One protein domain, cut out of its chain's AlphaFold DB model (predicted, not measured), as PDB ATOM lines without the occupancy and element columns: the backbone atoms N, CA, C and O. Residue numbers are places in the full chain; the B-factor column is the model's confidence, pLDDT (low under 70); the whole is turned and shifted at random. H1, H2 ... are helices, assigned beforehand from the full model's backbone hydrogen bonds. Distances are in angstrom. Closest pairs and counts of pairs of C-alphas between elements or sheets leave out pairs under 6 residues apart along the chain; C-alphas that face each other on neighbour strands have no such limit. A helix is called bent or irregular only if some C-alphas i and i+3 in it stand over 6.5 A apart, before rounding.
ATOM      1  N   GLU A   8       3.728 -28.157 -56.163       84.69
ATOM      2  CA  GLU A   8       4.921 -27.693 -56.877       84.69
ATOM      3  C   GLU A   8       4.644 -26.441 -57.710       84.69
ATOM      4  O   GLU A   8       5.410 -25.478 -57.653       84.69
ATOM      5  N   THR A   9       3.512 -26.405 -58.422       86.44
ATOM      6  CA  THR A   9       3.140 -25.236 -59.234       86.44
ATOM      7  C   THR A   9       2.895 -24.012 -58.357       86.44
ATOM      8  O   THR A   9       3.282 -22.902 -58.720       86.44
ATOM      9  N   THR A  10       2.318 -24.216 -57.172       88.50
ATOM     10  CA  THR A  10       2.079 -23.158 -56.186       88.50
ATOM     11  C   THR A  10       3.397 -22.617 -55.629       88.50
ATOM     12  O   THR A  10       3.610 -21.404 -55.610       88.50
ATOM     13  N   VAL A  11       4.320 -23.500 -55.234       87.94
ATOM     14  CA  VAL A  11       5.657 -23.119 -54.745       87.94
ATOM     15  C   VAL A  11       6.436 -22.363 -55.818       87.94
ATOM     16  O   VAL A  11       7.060 -21.341 -55.524       87.94
ATOM     17  N   GLN A  12       6.373 -22.817 -57.070       88.44
ATOM     18  CA  GLN A  12       7.040 -22.163 -58.191       88.44
ATOM     19  C   GLN A  12       6.453 -20.775 -58.478       88.44
ATOM     20  O   GLN A  12       7.217 -19.829 -58.679       88.44
ATOM     21  N   ALA A  13       5.124 -20.633 -58.456       90.00
ATOM     22  CA  ALA A  13       4.448 -19.351 -58.654       90.00
ATOM     23  C   ALA A  13       4.791 -18.340 -57.547       90.00
ATOM     24  O   ALA A  13       5.077 -17.178 -57.828       90.00
ATOM     25  N   ILE A  14       4.827 -18.780 -56.286       89.62
ATOM     26  CA  ILE A  14       5.231 -17.915 -55.170       89.62
ATOM     27  C   ILE A  14       6.715 -17.552 -55.299       89.62
ATOM     28  O   ILE A  14       7.086 -16.388 -55.176       89.62
ATOM     29  N   SER A  15       7.576 -18.517 -55.614       88.00
ATOM     30  CA  SER A  15       9.012 -18.266 -55.773       88.00
ATOM     31  C   SER A  15       9.309 -17.283 -56.908       88.00
ATOM     32  O   SER A  15      10.170 -16.416 -56.759       88.00
ATOM     33  N   SER A  16       8.599 -17.380 -58.038       88.12
ATOM     34  CA  SER A  16       8.748 -16.431 -59.147       88.12
ATOM     35  C   SER A  16       8.263 -15.034 -58.765       88.12
ATOM     36  O   SER A  16       8.925 -14.055 -59.107       88.12
ATOM     37  N   PHE A  17       7.180 -14.937 -57.986       88.19
ATOM     38  CA  PHE A  17       6.708 -13.671 -57.440       88.19
ATOM     39  C   PHE A  17       7.777 -13.011 -56.565       88.19
ATOM     40  O   PHE A  17       8.137 -11.870 -56.830       88.19
ATOM     41  N   TYR A  18       8.381 -13.727 -55.611       86.31
ATOM     42  CA  TYR A  18       9.458 -13.172 -54.777       86.31
ATOM     43  C   TYR A  18      10.675 -12.715 -55.596       86.31
ATOM     44  O   TYR A  18      11.209 -11.639 -55.329       86.31
ATOM     45  N   LYS A  19      11.071 -13.464 -56.636       86.94
ATOM     46  CA  LYS A  19      12.126 -13.026 -57.576       86.94
ATOM     47  C   LYS A  19      11.744 -11.748 -58.320       86.94
ATOM     48  O   LYS A  19      12.581 -10.878 -58.547       86.94
ATOM     49  N   PHE A  20      10.480 -11.623 -58.707       88.62
ATOM     50  CA  PHE A  20       9.980 -10.399 -59.318       88.62
ATOM     51  C   PHE A  20      10.045  -9.226 -58.332       88.62
ATOM     52  O   PHE A  20      10.518  -8.150 -58.694       88.62
ATOM     53  N   LEU A  21       9.676  -9.445 -57.067       86.12
ATOM     54  CA  LEU A  21       9.765  -8.406 -56.045       86.12
ATOM     55  C   LEU A  21      11.205  -7.931 -55.810       86.12
ATOM     56  O   LEU A  21      11.431  -6.728 -55.664       86.12
ATOM     57  N   THR A  22      12.183  -8.846 -55.826       85.31
ATOM     58  CA  THR A  22      13.606  -8.482 -55.704       85.31
ATOM     59  C   THR A  22      14.128  -7.658 -56.879       85.31
ATOM     60  O   THR A  22      15.099  -6.927 -56.735       85.31
ATOM     61  N   ASN A  23      13.479  -7.740 -58.039       83.31
ATOM     62  CA  ASN A  23      13.849  -6.924 -59.193       83.31
ATOM     63  C   ASN A  23      13.183  -5.542 -59.176       83.31
ATOM     64  O   ASN A  23      13.676  -4.634 -59.838       83.31
ATOM     65  N   LEU A  24      12.068  -5.378 -58.452       84.25
ATOM     66  CA  LEU A  24      11.276  -4.147 -58.483       84.25
ATOM     67  C   LEU A  24      11.535  -3.232 -57.280       84.25
ATOM     68  O   LEU A  24      11.678  -2.028 -57.462       84.25
ATOM     69  N   TYR A  25      11.590  -3.775 -56.058       81.19
ATOM     70  CA  TYR A  25      11.726  -2.955 -54.842       81.19
ATOM     71  C   TYR A  25      12.471  -3.608 -53.672       81.19
ATOM     72  O   TYR A  25      12.885  -2.901 -52.753       81.19
ATOM     73  N   LEU A  26      12.649  -4.929 -53.660       80.00
ATOM     74  CA  LEU A  26      13.322  -5.626 -52.563       80.00
ATOM     75  C   LEU A  26      14.802  -5.834 -52.868       80.00
ATOM     76  O   LEU A  26      15.174  -6.262 -53.952       80.00
ATOM     77  N   LYS A  27      15.673  -5.596 -51.884       77.06
ATOM     78  CA  LYS A  27      17.066  -6.042 -52.003       77.06
ATOM     79  C   LYS A  27      17.106  -7.575 -51.945       77.06
ATOM     80  O   LYS A  27      16.393  -8.169 -51.142       77.06
ATOM     81  N   PRO A  28      17.968  -8.246 -52.718       74.56
ATOM     82  CA  PRO A  28      18.080  -9.703 -52.655       74.56
ATOM     83  C   PRO A  28      18.517 -10.200 -51.266       74.56
ATOM     84  O   PRO A  28      18.206 -11.324 -50.900       74.56
ATOM     85  N   SER A  29      19.177  -9.352 -50.469       76.75
ATOM     86  CA  SER A  29      19.632  -9.667 -49.111       76.75
ATOM     87  C   SER A  29      18.514  -9.802 -48.074       76.75
ATOM     88  O   SER A  29      18.754 -10.378 -47.023       76.75
ATOM     89  N   VAL A  30      17.314  -9.267 -48.333       76.94
ATOM     90  CA  VAL A  30      16.173  -9.391 -47.403       76.94
ATOM     91  C   VAL A  30      15.311 -10.619 -47.679       76.94
ATOM     92  O   VAL A  30      14.418 -10.911 -46.889       76.94
ATOM     93  N   VAL A  31      15.556 -11.347 -48.771       80.56
ATOM     94  CA  VAL A  31      14.840 -12.587 -49.093       80.56
ATOM     95  C   VAL A  31      15.744 -13.771 -48.794       80.56
ATOM     96  O   VAL A  31      16.787 -13.941 -49.422       80.56
ATOM     97  N   GLN A  32      15.322 -14.620 -47.862       83.12
ATOM     98  CA  GLN A  32      15.996 -15.875 -47.582       83.12
ATOM     99  C   GLN A  32      15.383 -16.999 -48.417       83.12
ATOM    100  O   GLN A  32      14.176 -17.265 -48.374       83.12
ATOM    101  N   TRP A  33      16.240 -17.667 -49.184       82.38
ATOM    102  CA  TRP A  33      15.860 -18.816 -49.995       82.38
ATOM    103  C   TRP A  33      15.929 -20.105 -49.168       82.38
ATOM    104  O   TRP A  33      16.840 -20.259 -48.353       82.38
ATOM    105  N   PRO A  34      14.981 -21.034 -49.369       82.56
ATOM    106  CA  PRO A  34      14.944 -22.282 -48.626       82.56
ATOM    107  C   PRO A  34      16.163 -23.161 -48.968       82.56
ATOM    108  O   PRO A  34      16.557 -23.240 -50.137       82.56
ATOM    109  N   PRO A  35      16.741 -23.869 -47.986       79.50
ATOM    110  CA  PRO A  35      17.763 -24.880 -48.244       79.50
ATOM    111  C   PRO A  35      17.161 -26.114 -48.951       79.50
ATOM    112  O   PRO A  35      15.939 -26.300 -48.935       79.50
ATOM    113  N   PRO A  36      17.986 -26.991 -49.560       69.75
ATOM    114  CA  PRO A  36      17.521 -28.247 -50.151       69.75
ATOM    115  C   PRO A  36      16.953 -29.160 -49.049       69.75
ATOM    116  O   PRO A  36      17.694 -29.794 -48.306       69.75
ATOM    117  N   GLY A  37      15.625 -29.161 -48.900       70.56
ATOM    118  CA  GLY A  37      14.897 -29.791 -47.786       70.56
ATOM    119  C   GLY A  37      13.894 -28.864 -47.080       70.56
ATOM    120  O   GLY A  37      13.057 -29.333 -46.308       70.56
ATOM    121  N   GLY A  38      13.930 -27.565 -47.394       80.31
ATOM    122  CA  GLY A  38      13.059 -26.533 -46.839       80.31
ATOM    123  C   GLY A  38      13.409 -26.139 -45.401       80.31
ATOM    124  O   GLY A  38      14.409 -26.575 -44.834       80.31
ATOM    125  N   TRP A  39      12.595 -25.276 -44.799       79.69
ATOM    126  CA  TRP A  39      12.862 -24.745 -43.462       79.69
ATOM    127  C   TRP A  39      12.654 -25.797 -42.367       79.69
ATOM    128  O   TRP A  39      11.542 -26.284 -42.149       79.69
ATOM    129  N   SER A  40      13.720 -26.120 -41.631       71.81
ATOM    130  CA  SER A  40      13.677 -27.031 -40.478       71.81
ATOM    131  C   SER A  40      12.896 -26.458 -39.292       71.81
ATOM    132  O   SER A  40      12.381 -27.223 -38.487       71.81
ATOM    133  N   THR A  41      12.748 -25.133 -39.213       67.31
ATOM    134  CA  THR A  41      11.959 -24.424 -38.187       67.31
ATOM    135  C   THR A  41      10.444 -24.574 -38.387       67.31
ATOM    136  O   THR A  41       9.655 -24.408 -37.453       67.31
ATOM    137  N   ILE A  42      10.015 -24.901 -39.609       70.25
ATOM    138  CA  ILE A  42       8.608 -25.119 -39.951       70.25
ATOM    139  C   ILE A  42       8.316 -26.609 -39.762       70.25
ATOM    140  O   ILE A  42       8.470 -27.420 -40.678       70.25
ATOM    141  N   THR A  43       7.948 -26.979 -38.537       70.38
ATOM    142  CA  THR A  43       7.562 -28.340 -38.154       70.38
ATOM    143  C   THR A  43       6.094 -28.380 -37.762       70.38
ATOM    144  O   THR A  43       5.469 -27.364 -37.453       70.38
ATOM    145  N   ALA A  44       5.529 -29.588 -37.741       67.12
ATOM    146  CA  ALA A  44       4.175 -29.797 -37.247       67.12
ATOM    147  C   ALA A  44       3.991 -29.280 -35.814       67.12
ATOM    148  O   ALA A  44       2.899 -28.848 -35.475       67.12
ATOM    149  N   GLU A  45       5.049 -29.249 -34.998       66.88
ATOM    150  CA  GLU A  45       5.003 -28.705 -33.639       66.88
ATOM    151  C   GLU A  45       4.913 -27.177 -33.609       66.88
ATOM    152  O   GLU A  45       4.109 -26.639 -32.848       66.88
ATOM    153  N   SER A  46       5.659 -26.471 -34.471       65.62
ATOM    154  CA  SER A  46       5.585 -25.005 -34.548       65.62
ATOM    155  C   SER A  46       4.273 -24.513 -35.164       65.62
ATOM    156  O   SER A  46       3.801 -23.425 -34.836       65.62
ATOM    157  N   LEU A  47       3.633 -25.339 -35.998       67.94
ATOM    158  CA  LEU A  47       2.344 -25.044 -36.630       67.94
ATOM    159  C   LEU A  47       1.137 -25.697 -35.928       67.94
ATOM    160  O   LEU A  47      -0.007 -25.367 -36.253       67.94
ATOM    161  N   LYS A  48       1.368 -26.540 -34.913       65.50
ATOM    162  CA  LYS A  48       0.345 -27.111 -34.022       65.50
ATOM    163  C   LYS A  48      -0.571 -26.055 -33.391       65.50
ATOM    164  O   LYS A  48      -1.784 -26.253 -33.450       65.50
ATOM    165  N   PRO A  49      -0.068 -24.920 -32.852       64.12
ATOM    166  CA  PRO A  49      -0.945 -23.874 -32.316       64.12
ATOM    167  C   PRO A  49      -1.819 -23.202 -33.386       64.12
ATOM    168  O   PRO A  49      -2.824 -22.586 -33.051       64.12
ATOM    169  N   LEU A  50      -1.466 -23.324 -34.670       68.81
ATOM    170  CA  LEU A  50      -2.215 -22.742 -35.786       68.81
ATOM    171  C   LEU A  50      -3.249 -23.707 -36.391       68.81
ATOM    172  O   LEU A  50      -3.949 -23.319 -37.331       68.81
ATOM    173  N   GLY A  51      -3.338 -24.950 -35.894       71.31
ATOM    174  CA  GLY A  51      -4.312 -25.951 -36.345       71.31
ATOM    175  C   GLY A  51      -4.228 -26.267 -37.842       71.31
ATOM    176  O   GLY A  51      -5.243 -26.571 -38.470       71.31
ATOM    177  N   LYS A  52      -3.047 -26.116 -38.455       75.50
ATOM    178  CA  LYS A  52      -2.871 -26.296 -39.902       75.50
ATOM    179  C   LYS A  52      -2.727 -27.774 -40.267       75.50
ATOM    180  O   LYS A  52      -2.081 -28.538 -39.559       75.50
ATOM    181  N   SER A  53      -3.306 -28.143 -41.410       78.50
ATOM    182  CA  SER A  53      -3.155 -29.470 -42.017       78.50
ATOM    183  C   SER A  53      -1.712 -29.714 -42.476       78.50
ATOM    184  O   SER A  53      -1.031 -28.787 -42.919       78.50
ATOM    185  N   GLU A  54      -1.277 -30.973 -42.444       77.62
ATOM    186  CA  GLU A  54       0.031 -31.440 -42.929       77.62
ATOM    187  C   GLU A  54       0.329 -31.014 -44.372       77.62
ATOM    188  O   GLU A  54       1.466 -30.676 -44.696       77.62
ATOM    189  N   ILE A  55      -0.698 -30.922 -45.223       80.00
ATOM    190  CA  ILE A  55      -0.564 -30.446 -46.609       80.00
ATOM    191  C   ILE A  55      -0.073 -28.993 -46.636       80.00
ATOM    192  O   ILE A  55       0.792 -28.628 -47.432       80.00
ATOM    193  N   VAL A  56      -0.600 -28.160 -45.738       80.50
ATOM    194  CA  VAL A  56      -0.209 -26.750 -45.623       80.50
ATOM    195  C   VAL A  56       1.200 -26.640 -45.049       80.50
ATOM    196  O   VAL A  56       1.983 -25.829 -45.523       80.50
ATOM    197  N   ILE A  57       1.550 -27.481 -44.075       80.19
ATOM    198  CA  ILE A  57       2.901 -27.526 -43.497       80.19
ATOM    199  C   ILE A  57       3.928 -27.854 -44.589       80.19
ATOM    200  O   ILE A  57       4.918 -27.138 -44.752       80.19
ATOM    201  N   ASN A  58       3.648 -28.881 -45.393       81.31
ATOM    202  CA  ASN A  58       4.500 -29.279 -46.508       81.31
ATOM    203  C   ASN A  58       4.572 -28.199 -47.595       81.31
ATOM    204  O   ASN A  58       5.625 -28.044 -48.211       81.31
ATOM    205  N   LEU A  59       3.495 -27.436 -47.824       84.75
ATOM    206  CA  LEU A  59       3.495 -26.303 -48.757       84.75
ATOM    207  C   LEU A  59       4.348 -25.136 -48.252       84.75
ATOM    208  O   LEU A  59       5.046 -24.520 -49.050       84.75
ATOM    209  N   LEU A  60       4.278 -24.812 -46.961       82.94
ATOM    210  CA  LEU A  60       4.979 -23.665 -46.375       82.94
ATOM    211  C   LEU A  60       6.491 -23.896 -46.274       82.94
ATOM    212  O   LEU A  60       7.280 -22.972 -46.460       82.94
ATOM    213  N   ARG A  61       6.914 -25.137 -46.024       83.19
ATOM    214  CA  ARG A  61       8.325 -25.505 -45.841       83.19
ATOM    215  C   ARG A  61       9.275 -25.082 -46.983       83.19
ATOM    216  O   ARG A  61      10.371 -24.625 -46.665       83.19
ATOM    217  N   PRO A  62       8.926 -25.228 -48.275       84.88
ATOM    218  CA  PRO A  62       9.767 -24.802 -49.395       84.88
ATOM    219  C   PRO A  62       9.565 -23.337 -49.821       84.88
ATOM    220  O   PRO A  62      10.080 -22.955 -50.868       84.88
ATOM    221  N   LEU A  63       8.805 -22.510 -49.092       85.88
ATOM    222  CA  LEU A  63       8.604 -21.117 -49.503       85.88
ATOM    223  C   LEU A  63       9.787 -20.221 -49.109       85.88
ATOM    224  O   LEU A  63      10.395 -20.424 -48.054       85.88
ATOM    225  N   PRO A  64      10.120 -19.210 -49.929       83.50
ATOM    226  CA  PRO A  64      11.021 -18.144 -49.518       83.50
ATOM    227  C   PRO A  64      10.338 -17.248 -48.478       83.50
ATOM    228  O   PRO A  64       9.154 -16.926 -48.602       83.50
ATOM    229  N   TYR A  65      11.100 -16.817 -47.475       82.38
ATOM    230  CA  TYR A  65      10.634 -15.888 -46.446       82.38
ATOM    231  C   TYR A  65      11.522 -14.651 -46.399       82.38
ATOM    232  O   TYR A  65      12.671 -14.661 -46.841       82.38
ATOM    233  N   PHE A  66      10.971 -13.568 -45.861       78.94
ATOM    234  CA  PHE A  66      11.760 -12.383 -45.569       78.94
ATOM    235  C   PHE A  66      12.595 -12.600 -44.320       78.94
ATOM    236  O   PHE A  66      12.127 -13.189 -43.343       78.94
ATOM    237  N   ASP A  67      13.814 -12.078 -44.348       69.00
ATOM    238  CA  ASP A  67      14.644 -12.025 -43.164       69.00
ATOM    239  C   ASP A  67      14.007 -11.070 -42.148       69.00
ATOM    240  O   ASP A  67      14.014  -9.846 -42.301       69.00
TER     241      ASP A  67
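This is residues 8 to 67 of the 118 residues of an uncharacterized protein of Helicocarpus griseus UAMH5409 (UniProt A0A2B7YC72). What is the picture? From the long helix H1, residues 25 to 43 fold back to two short, nearly perpendicular helices, H2 then H3; tail residues 65 to 66 pair antiparallel with residues 31 to 32. How compact? The 60 residues, class all helix, no named strand, are only just compact, close to loose: radius of gyration of the C-alphas 12.5 A, spans 35 by 23 by 21 A.

What nears H1, residues 8 to 24? H3, residues 54 to 60, is close but not clearly touching: C-alphas Val 11 and Leu 59, the closest, are 7.1 A apart. The tilt is shallow, 23 degrees, the same way. And H2, residues 44 to 50? It is apart from H1 and only just touches H3, with 3 pairs of C-alphas within 8 A; the closest, Ala 44 and Ile 57, are 6.8 A apart. Their lines stand about perpendicular, 86 degrees. Which backbones are in range? In H1 and H3 every O i to N i+4 pair is within hydrogen-bond range; in H2 1 of 3, and 2 of 4 O i to N i+3 pairs.

Where is H1? It spans 24.4 A from C-alpha 8 at (4.921, -27.693, -56.877). And the others? H2, 9.6 A, is only just irregular: C-alphas 46 and 49 are 7.0 A apart. H3, 9.8 A, ends at C-alpha 60 at (4.979, -23.665, -46.375).

How large? The farthest C-alphas, Leu 24 and Glu 45, are 35.5 A apart. Any cut? The printed part has no cut; link H1 to H2 is long. Where is pLDDT under 70? At residues 36, 41, 44 to 50 and 67.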